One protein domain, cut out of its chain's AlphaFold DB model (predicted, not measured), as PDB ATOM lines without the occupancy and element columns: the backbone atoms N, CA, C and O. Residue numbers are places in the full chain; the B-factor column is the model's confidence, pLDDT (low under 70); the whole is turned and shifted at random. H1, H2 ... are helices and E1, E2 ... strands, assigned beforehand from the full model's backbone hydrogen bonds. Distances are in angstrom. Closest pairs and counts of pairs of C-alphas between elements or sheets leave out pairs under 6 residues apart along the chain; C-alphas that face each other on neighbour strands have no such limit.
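This is residues 34 to 99 of the 99 residues of an uncharacterized protein of Acidobacteria bacterium (UniProt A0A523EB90). Picture a small head with one long thin arm: in the head, a sheet of three strands, E4, E1 and E5, has helix H1 packed over one face, while the short helix H2 only grazes the sheet. The arm runs out from E1 and comes back into E4, and the small hairpin of E2 and E3 sticks out at its far end. The printed part has 66 residues, with two named helices and five named strands in the order E1, E2, E3, E4, H1, E5, H2; the class is mixed, helices and strands, and both sheets are antiparallel. The whole is only just extended, close to loose, with a radius of gyration of the C-alphas of 16.5 A and spans of 50 by 29 by 17 A, the arm making the length.

Find C-alpha 34 at (75.037, 12.661, 55.589); from there E1, residues 34 to 38, runs 10.3 A. Farther on, E2 is residues 48 to 50, with C-alpha 50 at (109.906, 24.365, 55.660), and E3 is residues 56 to 58. E4, residues 67 to 71, measures 13.0 A, and H1, residues 74 to 84, measures 14.9 A. E5 is residues 87 to 89, and H2, residues 91 to 97, ends at C-alpha 97, at (75.283, 4.228, 65.633).

Begin with the sheet in the order E4, E1, E5, where E1 is the inner strand. E4 and E1 are antiparallel at 151 degrees, with N 35 and O 69 2.8 A apart, within hydrogen-bond range. E1 and E5 are antiparallel at 154 degrees, and N 36 and O 87 are 2.9 A apart, within range too. H1 is on this sheet at a height of 8.6 A over it; H1 and the sheet E4, E1, E5 form two layers, a helix on one face of a sheet. It lies over E1 and runs along the strands, at 5 degrees to E1 on the local plane; the closest C-alphas of the two are those of Ser 38 and Asn 84, 6.2 A. E4, H1 and E5 form a split strand-helix-strand unit, two strands running the same way with E1 between them, and its crossover is right-handed. H2 only grazes the sheet with residues 91 to 94, and H1 and H2 are apart. In the hairpin of E2 and E3, antiparallel at 140 degrees, look for N 49 and O 57, 2.8 A apart. In H1 and H2 every O i to N i+4 pair is within hydrogen-bond range.

The two farthest C-alphas, those of Ser 53 and Gln 75, are 50.3 A apart. The printed part has no cut, and no link is long. Mean pLDDT of the printed part is 83.4; look for values under 70 at residues 43 to 47, 59 to 66 and 99.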
ATOM      1  N   TYR A  34      73.622  12.933  55.396       93.50
ATOM      2  CA  TYR A  34      75.037  12.661  55.589       93.50
ATOM      3  C   TYR A  34      75.472  11.493  54.725       93.50
ATOM      4  O   TYR A  34      74.754  10.506  54.646       93.50
ATOM      5  N   VAL A  35      76.646  11.576  54.111       93.19
ATOM      6  CA  VAL A  35      77.321  10.419  53.517       93.19
ATOM      7  C   VAL A  35      78.471  10.035  54.435       93.19
ATOM      8  O   VAL A  35      79.413  10.808  54.606       93.19
ATOM      9  N   GLU A  36      78.365   8.860  55.049       91.75
ATOM     10  CA  GLU A  36      79.381   8.289  55.933       91.75
ATOM     11  C   GLU A  36      80.223   7.252  55.183       91.75
ATOM     12  O   GLU A  36      79.710   6.464  54.380       91.75
ATOM     13  N   GLY A  37      81.527   7.234  55.467       87.38
ATOM     14  CA  GLY A  37      82.427   6.176  55.005       87.38
ATOM     15  C   GLY A  37      82.763   6.257  53.518       87.38
ATOM     16  O   GLY A  37      83.172   5.257  52.929       87.38
ATOM     17  N   SER A  38      82.597   7.427  52.895       84.50
ATOM     18  CA  SER A  38      83.071   7.626  51.527       84.50
ATOM     19  C   SER A  38      84.611   7.645  51.500       84.50
ATOM     20  O   SER A  38      85.221   8.326  52.335       84.50
ATOM     21  N   PRO A  39      85.261   6.961  50.538       77.38
ATOM     22  CA  PRO A  39      86.694   7.085  50.268       77.38
ATOM     23  C   PRO A  39      87.094   8.449  49.692       77.38
ATOM     24  O   PRO A  39      88.248   8.628  49.323       77.38
ATOM     25  N   ALA A  40      86.181   9.415  49.557       77.25
ATOM     26  CA  ALA A  40      86.537  10.747  49.098       77.25
ATOM     27  C   ALA A  40      87.519  11.429  50.067       77.25
ATOM     28  O   ALA A  40      87.236  11.632  51.250       77.25
ATOM     29  N   HIS A  41      88.674  11.825  49.532       72.94
ATOM     30  CA  HIS A  41      89.720  12.525  50.266       72.94
ATOM     31  C   HIS A  41      89.583  14.039  50.054       72.94
ATOM     32  O   HIS A  41      89.927  14.559  48.995       72.94
ATOM     33  N   PHE A  42      89.092  14.758  51.070       70.56
ATOM     34  CA  PHE A  42      88.970  16.229  51.030       70.56
ATOM     35  C   PHE A  42      90.136  16.964  51.684       70.56
ATOM     36  O   PHE A  42      90.275  18.176  51.521       70.56
ATOM     37  N   CYS A  43      90.971  16.252  52.439       68.12
ATOM     38  CA  CYS A  43      92.225  16.811  52.906       68.12
ATOM     39  C   CYS A  43      93.073  17.168  51.684       68.12
ATOM     40  O   CYS A  43      93.437  16.287  50.906       68.12
ATOM     41  N   GLY A  44      93.374  18.456  51.509       64.38
ATOM     42  CA  GLY A  44      94.293  18.900  50.467       64.38
ATOM     43  C   GLY A  44      95.624  18.159  50.582       64.38
ATOM     44  O   GLY A  44      96.066  17.863  51.695       64.38
ATOM     45  N   HIS A  45      96.242  17.853  49.436       60.66
ATOM     46  CA  HIS A  45      97.581  17.269  49.381       60.66
ATOM     47  C   HIS A  45      98.500  17.967  50.386       60.66
ATOM     48  O   HIS A  45      98.470  19.199  50.496       60.66
ATOM     49  N   ALA A  46      99.278  17.173  51.128       59.19
ATOM     50  CA  ALA A  46     100.261  17.677  52.073       59.19
ATOM     51  C   ALA A  46     101.060  18.797  51.393       59.19
ATOM     52  O   ALA A  46     101.734  18.581  50.389       59.19
ATOM     53  N   SER A  47     100.920  20.025  51.889       62.38
ATOM     54  CA  SER A  47     101.768  21.113  51.411       62.38
ATOM     55  C   SER A  47     103.152  20.853  51.986       62.38
ATOM     56  O   SER A  47     103.269  20.719  53.204       62.38
ATOM     57  N   VAL A  48     104.179  20.786  51.136       76.88
ATOM     58  CA  VAL A  48     105.569  20.798  51.605       76.88
ATOM     59  C   VAL A  48     105.765  22.083  52.410       76.88
ATOM     60  O   VAL A  48     105.458  23.185  51.945       76.88
ATOM     61  N   ARG A  49     106.203  21.932  53.656       80.75
ATOM     62  CA  ARG A  49     106.511  23.014  54.591       80.75
ATOM     63  C   ARG A  49     108.007  23.033  54.855       80.75
ATOM     64  O   ARG A  49     108.678  22.023  54.692       80.75
ATOM     65  N   GLU A  50     108.507  24.183  55.280       90.75
ATOM     66  CA  GLU A  50     109.906  24.365  55.660       90.75
ATOM     67  C   GLU A  50     109.991  24.641  57.166       90.75
ATOM     68  O   GLU A  50     109.160  25.370  57.723       90.75
ATOM     69  N   ASP A  51     110.936  24.003  57.852       85.44
ATOM     70  CA  ASP A  51     111.230  24.268  59.258       85.44
ATOM     71  C   ASP A  51     112.162  25.486  59.420       85.44
ATOM     72  O   ASP A  51     112.633  26.084  58.456       85.44
ATOM     73  N   ARG A  52     112.450  25.885  60.666       86.12
ATOM     74  CA  ARG A  52     113.319  27.049  60.941       86.12
ATOM     75  C   ARG A  52     114.774  26.858  60.497       86.12
ATOM     76  O   ARG A  52     115.513  27.837  60.445       86.12
ATOM     77  N   SER A  53     115.178  25.622  60.237       89.94
ATOM     78  CA  SER A  53     116.518  25.226  59.808       89.94
ATOM     79  C   SER A  53     116.619  25.112  58.281       89.94
ATOM     80  O   SER A  53     117.703  24.820  57.779       89.94
ATOM     81  N   GLY A  54     115.518  25.326  57.548       88.50
ATOM     82  CA  GLY A  54     115.443  25.150  56.096       88.50
ATOM     83  C   GLY A  54     115.127  23.715  55.650       88.50
ATOM     84  O   GLY A  54     115.241  23.400  54.468       88.50
ATOM     85  N   GLY A  55     114.767  22.819  56.573       90.62
ATOM     86  CA  GLY A  55     114.390  21.441  56.267       90.62
ATOM     87  C   GLY A  55     112.968  21.351  55.717       90.62
ATOM     88  O   GLY A  55     112.035  21.877  56.321       90.62
ATOM     89  N   GLN A  56     112.787  20.665  54.586       91.56
ATOM     90  CA  GLN A  56     111.463  20.429  54.006       91.56
ATOM     91  C   GLN A  56     110.782  19.209  54.639       91.56
ATOM     92  O   GLN A  56     111.409  18.164  54.812       91.56
ATOM     93  N   TYR A  57     109.492  19.326  54.951       82.06
ATOM     94  CA  TYR A  57     108.667  18.241  55.480       82.06
ATOM     95  C   TYR A  57     107.248  18.278  54.906       82.06
ATOM     96  O   TYR A  57     106.709  19.341  54.596       82.06
ATOM     97  N   GLU A  58     106.618  17.112  54.788       79.81
ATOM     98  CA  GLU A  58     105.216  16.990  54.393       79.81
ATOM     99  C   GLU A  58     104.330  16.781  55.621       79.81
ATOM    100  O   GLU A  58     104.615  15.954  56.488       79.81
ATOM    101  N   VAL A  59     103.230  17.534  55.696       69.81
ATOM    102  CA  VAL A  59     102.211  17.333  56.731       69.81
ATOM    103  C   VAL A  59     101.195  16.315  56.228       69.81
ATOM    104  O   VAL A  59     100.284  16.659  55.476       69.81
ATOM    105  N   ALA A  60     101.345  15.068  56.662       68.44
ATOM    106  CA  ALA A  60     100.335  14.036  56.473       68.44
ATOM    107  C   ALA A  60      99.323  14.084  57.626       68.44
ATOM    108  O   ALA A  60      99.688  13.991  58.799       68.44
ATOM    109  N   TRP A  61      98.040  14.226  57.297       65.31
ATOM    110  CA  TRP A  61      96.962  14.113  58.274       65.31
ATOM    111  C   TRP A  61      96.463  12.670  58.299       65.31
ATOM    112  O   TRP A  61      95.914  12.180  57.319       65.31
ATOM    113  N   ASP A  62      96.620  12.008  59.440       61.50
ATOM    114  CA  ASP A  62      96.197  10.615  59.653       61.50
ATOM    115  C   ASP A  62      94.663  10.427  59.577       61.50
ATOM    116  O   ASP A  62      94.160   9.335  59.353       61.50
ATOM    117  N   ARG A  63      93.883  11.511  59.715       63.84
ATOM    118  CA  ARG A  63      92.417  11.463  59.904       63.84
ATOM    119  C   ARG A  63      91.596  11.921  58.702       63.84
ATOM    120  O   ARG A  63      90.513  12.473  58.863       63.84
ATOM    121  N   CYS A  64      92.097  11.704  57.492       63.72
ATOM    122  CA  CYS A  64      91.317  11.978  56.278       63.72
ATOM    123  C   CYS A  64      90.261  10.901  55.990       63.72
ATOM    124  O   CYS A  64      89.473  11.053  55.060       63.72
ATOM    125  N   LEU A  65      90.244   9.837  56.797       62.28
ATOM    126  CA  LEU A  65      89.274   8.753  56.768       62.28
ATOM    127  C   LEU A  65      88.881   8.360  58.206       62.28
ATOM    128  O   LEU A  65      89.744   8.390  59.088       62.28
ATOM    129  N   PRO A  66      87.623   7.947  58.445       62.03
ATOM    130  CA  PRO A  66      86.484   7.971  57.518       62.03
ATOM    131  C   PRO A  66      85.867   9.375  57.384       62.03
ATOM    132  O   PRO A  66      85.830  10.147  58.341       62.03
ATOM    133  N   SER A  67      85.375   9.708  56.187       72.69
ATOM    134  CA  SER A  67      84.700  10.984  55.932       72.69
ATOM    135  C   SER A  67      83.227  10.937  56.366       72.69
ATOM    136  O   SER A  67      82.548   9.918  56.201       72.69
ATOM    137  N   LEU A  68      82.737  12.052  56.916       87.50
ATOM    138  CA  LEU A  68      81.319  12.318  57.155       87.50
ATOM    139  C   LEU A  68      80.968  13.654  56.499       87.50
ATOM    140  O   LEU A  68      81.487  14.699  56.894       87.50
ATOM    141  N   ILE A  69      80.127  13.616  55.469       88.62
ATOM    142  CA  ILE A  69      79.890  14.766  54.586       88.62
ATOM    143  C   ILE A  69      78.407  15.105  54.604       88.62
ATOM    144  O   ILE A  69      77.582  14.244  54.319       88.62
ATOM    145  N   ALA A  70      78.069  16.353  54.919       90.94
ATOM    146  CA  ALA A  70      76.687  16.812  55.011       90.94
ATOM    147  C   ALA A  70      76.208  17.486  53.715       90.94
ATOM    148  O   ALA A  70      76.923  18.281  53.104       90.94
ATOM    149  N   PHE A  71      74.959  17.216  53.345       91.31
ATOM    150  CA  PHE A  71      74.264  17.772  52.190       91.31
ATOM    151  C   PHE A  71      72.911  18.342  52.612       91.31
ATOM    152  O   PHE A  71      72.182  17.749  53.406       91.31
ATOM    153  N   SER A  72      72.536  19.476  52.020       90.38
ATOM    154  CA  SER A  72      71.244  20.131  52.267       90.38
ATOM    155  C   SER A  72      70.067  19.440  51.574       90.38
ATOM    156  O   SER A  72      68.914  19.737  51.876       90.38
ATOM    157  N   SER A  73      70.327  18.528  50.631       91.12
ATOM    158  CA  SER A  73      69.289  17.766  49.940       91.12
ATOM    159  C   SER A  73      69.700  16.317  49.719       91.12
ATOM    160  O   SER A  73      70.860  16.004  49.433       91.12
ATOM    161  N   ARG A  74      68.707  15.425  49.775       93.38
ATOM    162  CA  ARG A  74      68.908  13.995  49.523       93.38
ATOM    163  C   ARG A  74      69.434  13.730  48.117       93.38
ATOM    164  O   ARG A  74      70.236  12.830  47.926       93.38
ATOM    165  N   GLN A  75      68.998  14.519  47.135       94.69
ATOM    166  CA  GLN A  75      69.436  14.365  45.749       94.69
ATOM    167  C   GLN A  75      70.931  14.675  45.583       94.69
ATOM    168  O   GLN A  75      71.615  13.967  44.850       94.69
ATOM    169  N   ALA A  76      71.451  15.690  46.284       90.69
ATOM    170  CA  ALA A  76      72.880  15.987  46.278       90.69
ATOM    171  C   ALA A  76      73.693  14.872  46.958       90.69
ATOM    172  O   ALA A  76      74.718  14.461  46.418       90.69
ATOM    173  N   ALA A  77      73.197  14.338  48.081       92.19
ATOM    174  CA  ALA A  77      73.817  13.204  48.763       92.19
ATOM    175  C   ALA A  77      73.834  11.935  47.891       92.19
ATOM    176  O   ALA A  77      74.858  11.267  47.817       92.19
ATOM    177  N   LEU A  78      72.731  11.629  47.193       95.69
ATOM    178  CA  LEU A  78      72.635  10.499  46.259       95.69
ATOM    179  C   LEU A  78      73.632  10.623  45.119       95.69
ATOM    180  O   LEU A  78      74.399   9.700  44.885       95.69
ATOM    181  N   LYS A  79      73.670  11.782  44.460       95.62
ATOM    182  CA  LYS A  79      74.632  12.018  43.385       95.62
ATOM    183  C   LYS A  79      76.070  11.838  43.882       95.62
ATOM    184  O   LYS A  79      76.878  11.193  43.226       95.62
ATOM    185  N   PHE A  80      76.380  12.384  45.058       92.31
ATOM    186  CA  PHE A  80      77.699  12.215  45.653       92.31
ATOM    187  C   PHE A  80      78.010  10.743  45.959       92.31
ATOM    188  O   PHE A  80      79.111  10.289  45.661       92.31
ATOM    189  N   GLN A  81      77.051  10.004  46.525       94.38
ATOM    190  CA  GLN A  81      77.176   8.580  46.837       94.38
ATOM    191  C   GLN A  81      77.398   7.738  45.573       94.38
ATOM    192  O   GLN A  81      78.227   6.833  45.583       94.38
ATOM    193  N   GLU A  82      76.687   8.029  44.485       94.69
ATOM    194  CA  GLU A  82      76.858   7.343  43.199       94.69
ATOM    195  C   GLU A  82      78.274   7.536  42.638       94.69
ATOM    196  O   GLU A  82      78.863   6.598  42.103       94.69
ATOM    197  N   GLU A  83      78.835   8.738  42.786       91.69
ATOM    198  CA  GLU A  83      80.163   9.090  42.274       91.69
ATOM    199  C   GLU A  83      81.310   8.625  43.192       91.69
ATOM    200  O   GLU A  83      82.378   8.258  42.705       91.69
ATOM    201  N   ASN A  84      81.113   8.647  44.515       90.00
ATOM    202  CA  ASN A  84      82.193   8.524  45.504       90.00
ATOM    203  C   ASN A  84      81.975   7.404  46.530       90.00
ATOM    204  O   ASN A  84      82.800   7.242  47.425       90.00
ATOM    205  N   GLY A  85      80.878   6.652  46.453       90.75
ATOM    206  CA  GLY A  85      80.514   5.622  47.426       90.75
ATOM    207  C   GLY A  85      80.120   6.168  48.805       90.75
ATOM    208  O   GLY A  85      79.897   7.363  48.997       90.75
ATOM    209  N   GLY A  86      80.049   5.264  49.786       91.00
ATOM    210  CA  GLY A  86      79.591   5.549  51.149       91.00
ATOM    211  C   GLY A  86      78.102   5.258  51.358       91.00
ATOM    212  O   GLY A  86      77.412   4.762  50.465       91.00
ATOM    213  N   ASN A  87      77.606   5.562  52.556       94.50
ATOM    214  CA  ASN A  87      76.224   5.302  52.957       94.50
ATOM    215  C   ASN A  87      75.520   6.595  53.355       94.50
ATOM    216  O   ASN A  87      76.030   7.347  54.184       94.50
ATOM    217  N   ILE A  88      74.338   6.831  52.780       95.75
ATOM    218  CA  ILE A  88      73.499   7.960  53.177       95.75
ATOM    219  C   ILE A  88      72.812   7.641  54.502       95.75
ATOM    220  O   ILE A  88      72.135   6.620  54.604       95.75
ATOM    221  N   LYS A  89      72.946   8.545  55.469       94.94
ATOM    222  CA  LYS A  89      72.309   8.497  56.785       94.94
ATOM    223  C   LYS A  89      71.676   9.839  57.138       94.94
ATOM    224  O   LYS A  89      72.058  10.896  56.627       94.94
ATOM    225  N   THR A  90      70.701   9.790  58.024       93.94
ATOM    226  CA  THR A  90      70.123  10.936  58.725       93.94
ATOM    227  C   THR A  90      70.872  11.200  60.031       93.94
ATOM    228  O   THR A  90      71.668  10.379  60.491       93.94
ATOM    229  N   TYR A  91      70.622  12.357  60.646       92.00
ATOM    230  CA  TYR A  91      71.235  12.708  61.928       92.00
ATOM    231  C   TYR A  91      70.873  11.721  63.049       92.00
ATOM    232  O   TYR A  91      71.732  11.348  63.840       92.00
ATOM    233  N   GLU A  92      69.618  11.266  63.092       93.62
ATOM    234  CA  GLU A  92      69.145  10.314  64.104       93.62
ATOM    235  C   GLU A  92      69.819   8.943  63.968       93.62
ATOM    236  O   GLU A  92      70.241   8.368  64.969       93.62
ATOM    237  N   GLU A  93      69.986   8.445  62.738       93.38
ATOM    238  CA  GLU A  93      70.702   7.188  62.472       93.38
ATOM    239  C   GLU A  93      72.169   7.277  62.910       93.38
ATOM    240  O   GLU A  93      72.679   6.362  63.550       93.38
ATOM    241  N   LEU A  94      72.836   8.406  62.640       92.19
ATOM    242  CA  LEU A  94      74.208   8.629  63.103       92.19
ATOM    243  C   LEU A  94      74.305   8.676  64.629       92.19
ATOM    244  O   LEU A  94      75.239   8.120  65.198       92.19
ATOM    245  N   LEU A  95      73.362   9.330  65.307       92.25
ATOM    246  CA  LEU A  95      73.356   9.346  66.768       92.25
ATOM    247  C   LEU A  95      73.177   7.944  67.348       92.25
ATOM    248  O   LEU A  95      73.841   7.620  68.326       92.25
ATOM    249  N   ALA A  96      72.318   7.117  66.750       92.94
ATOM    250  CA  ALA A  96      72.106   5.748  67.205       92.94
ATOM    251  C   ALA A  96      73.372   4.885  67.051       92.94
ATOM    252  O   ALA A  96      73.720   4.142  67.967       92.94
ATOM    253  N   ASP A  97      74.085   5.023  65.932       87.56
ATOM    254  CA  ASP A  97      75.283   4.228  65.633       87.56
ATOM    255  C   ASP A  97      76.497   4.570  66.516       87.56
ATOM    256  O   ASP A  97      77.405   3.749  66.657       87.56
ATOM    257  N   HIS A  98      76.518   5.768  67.111       75.75
ATOM    258  CA  HIS A  98      77.633   6.288  67.917       75.75
ATOM    259  C   HIS A  98      77.240   6.588  69.379       75.75
ATOM    260  O   HIS A  98      77.940   7.347  70.058       75.75
ATOM    261  N   SER A  99      76.119   6.023  69.851       65.94
ATOM    262  CA  SER A  99      75.614   6.157  71.234       65.94
ATOM    263  C   SER A  99      76.134   5.108  72.215       65.94
ATOM    264  O   SER A  99      76.495   3.991  71.782       65.94
TER     265      SER A  99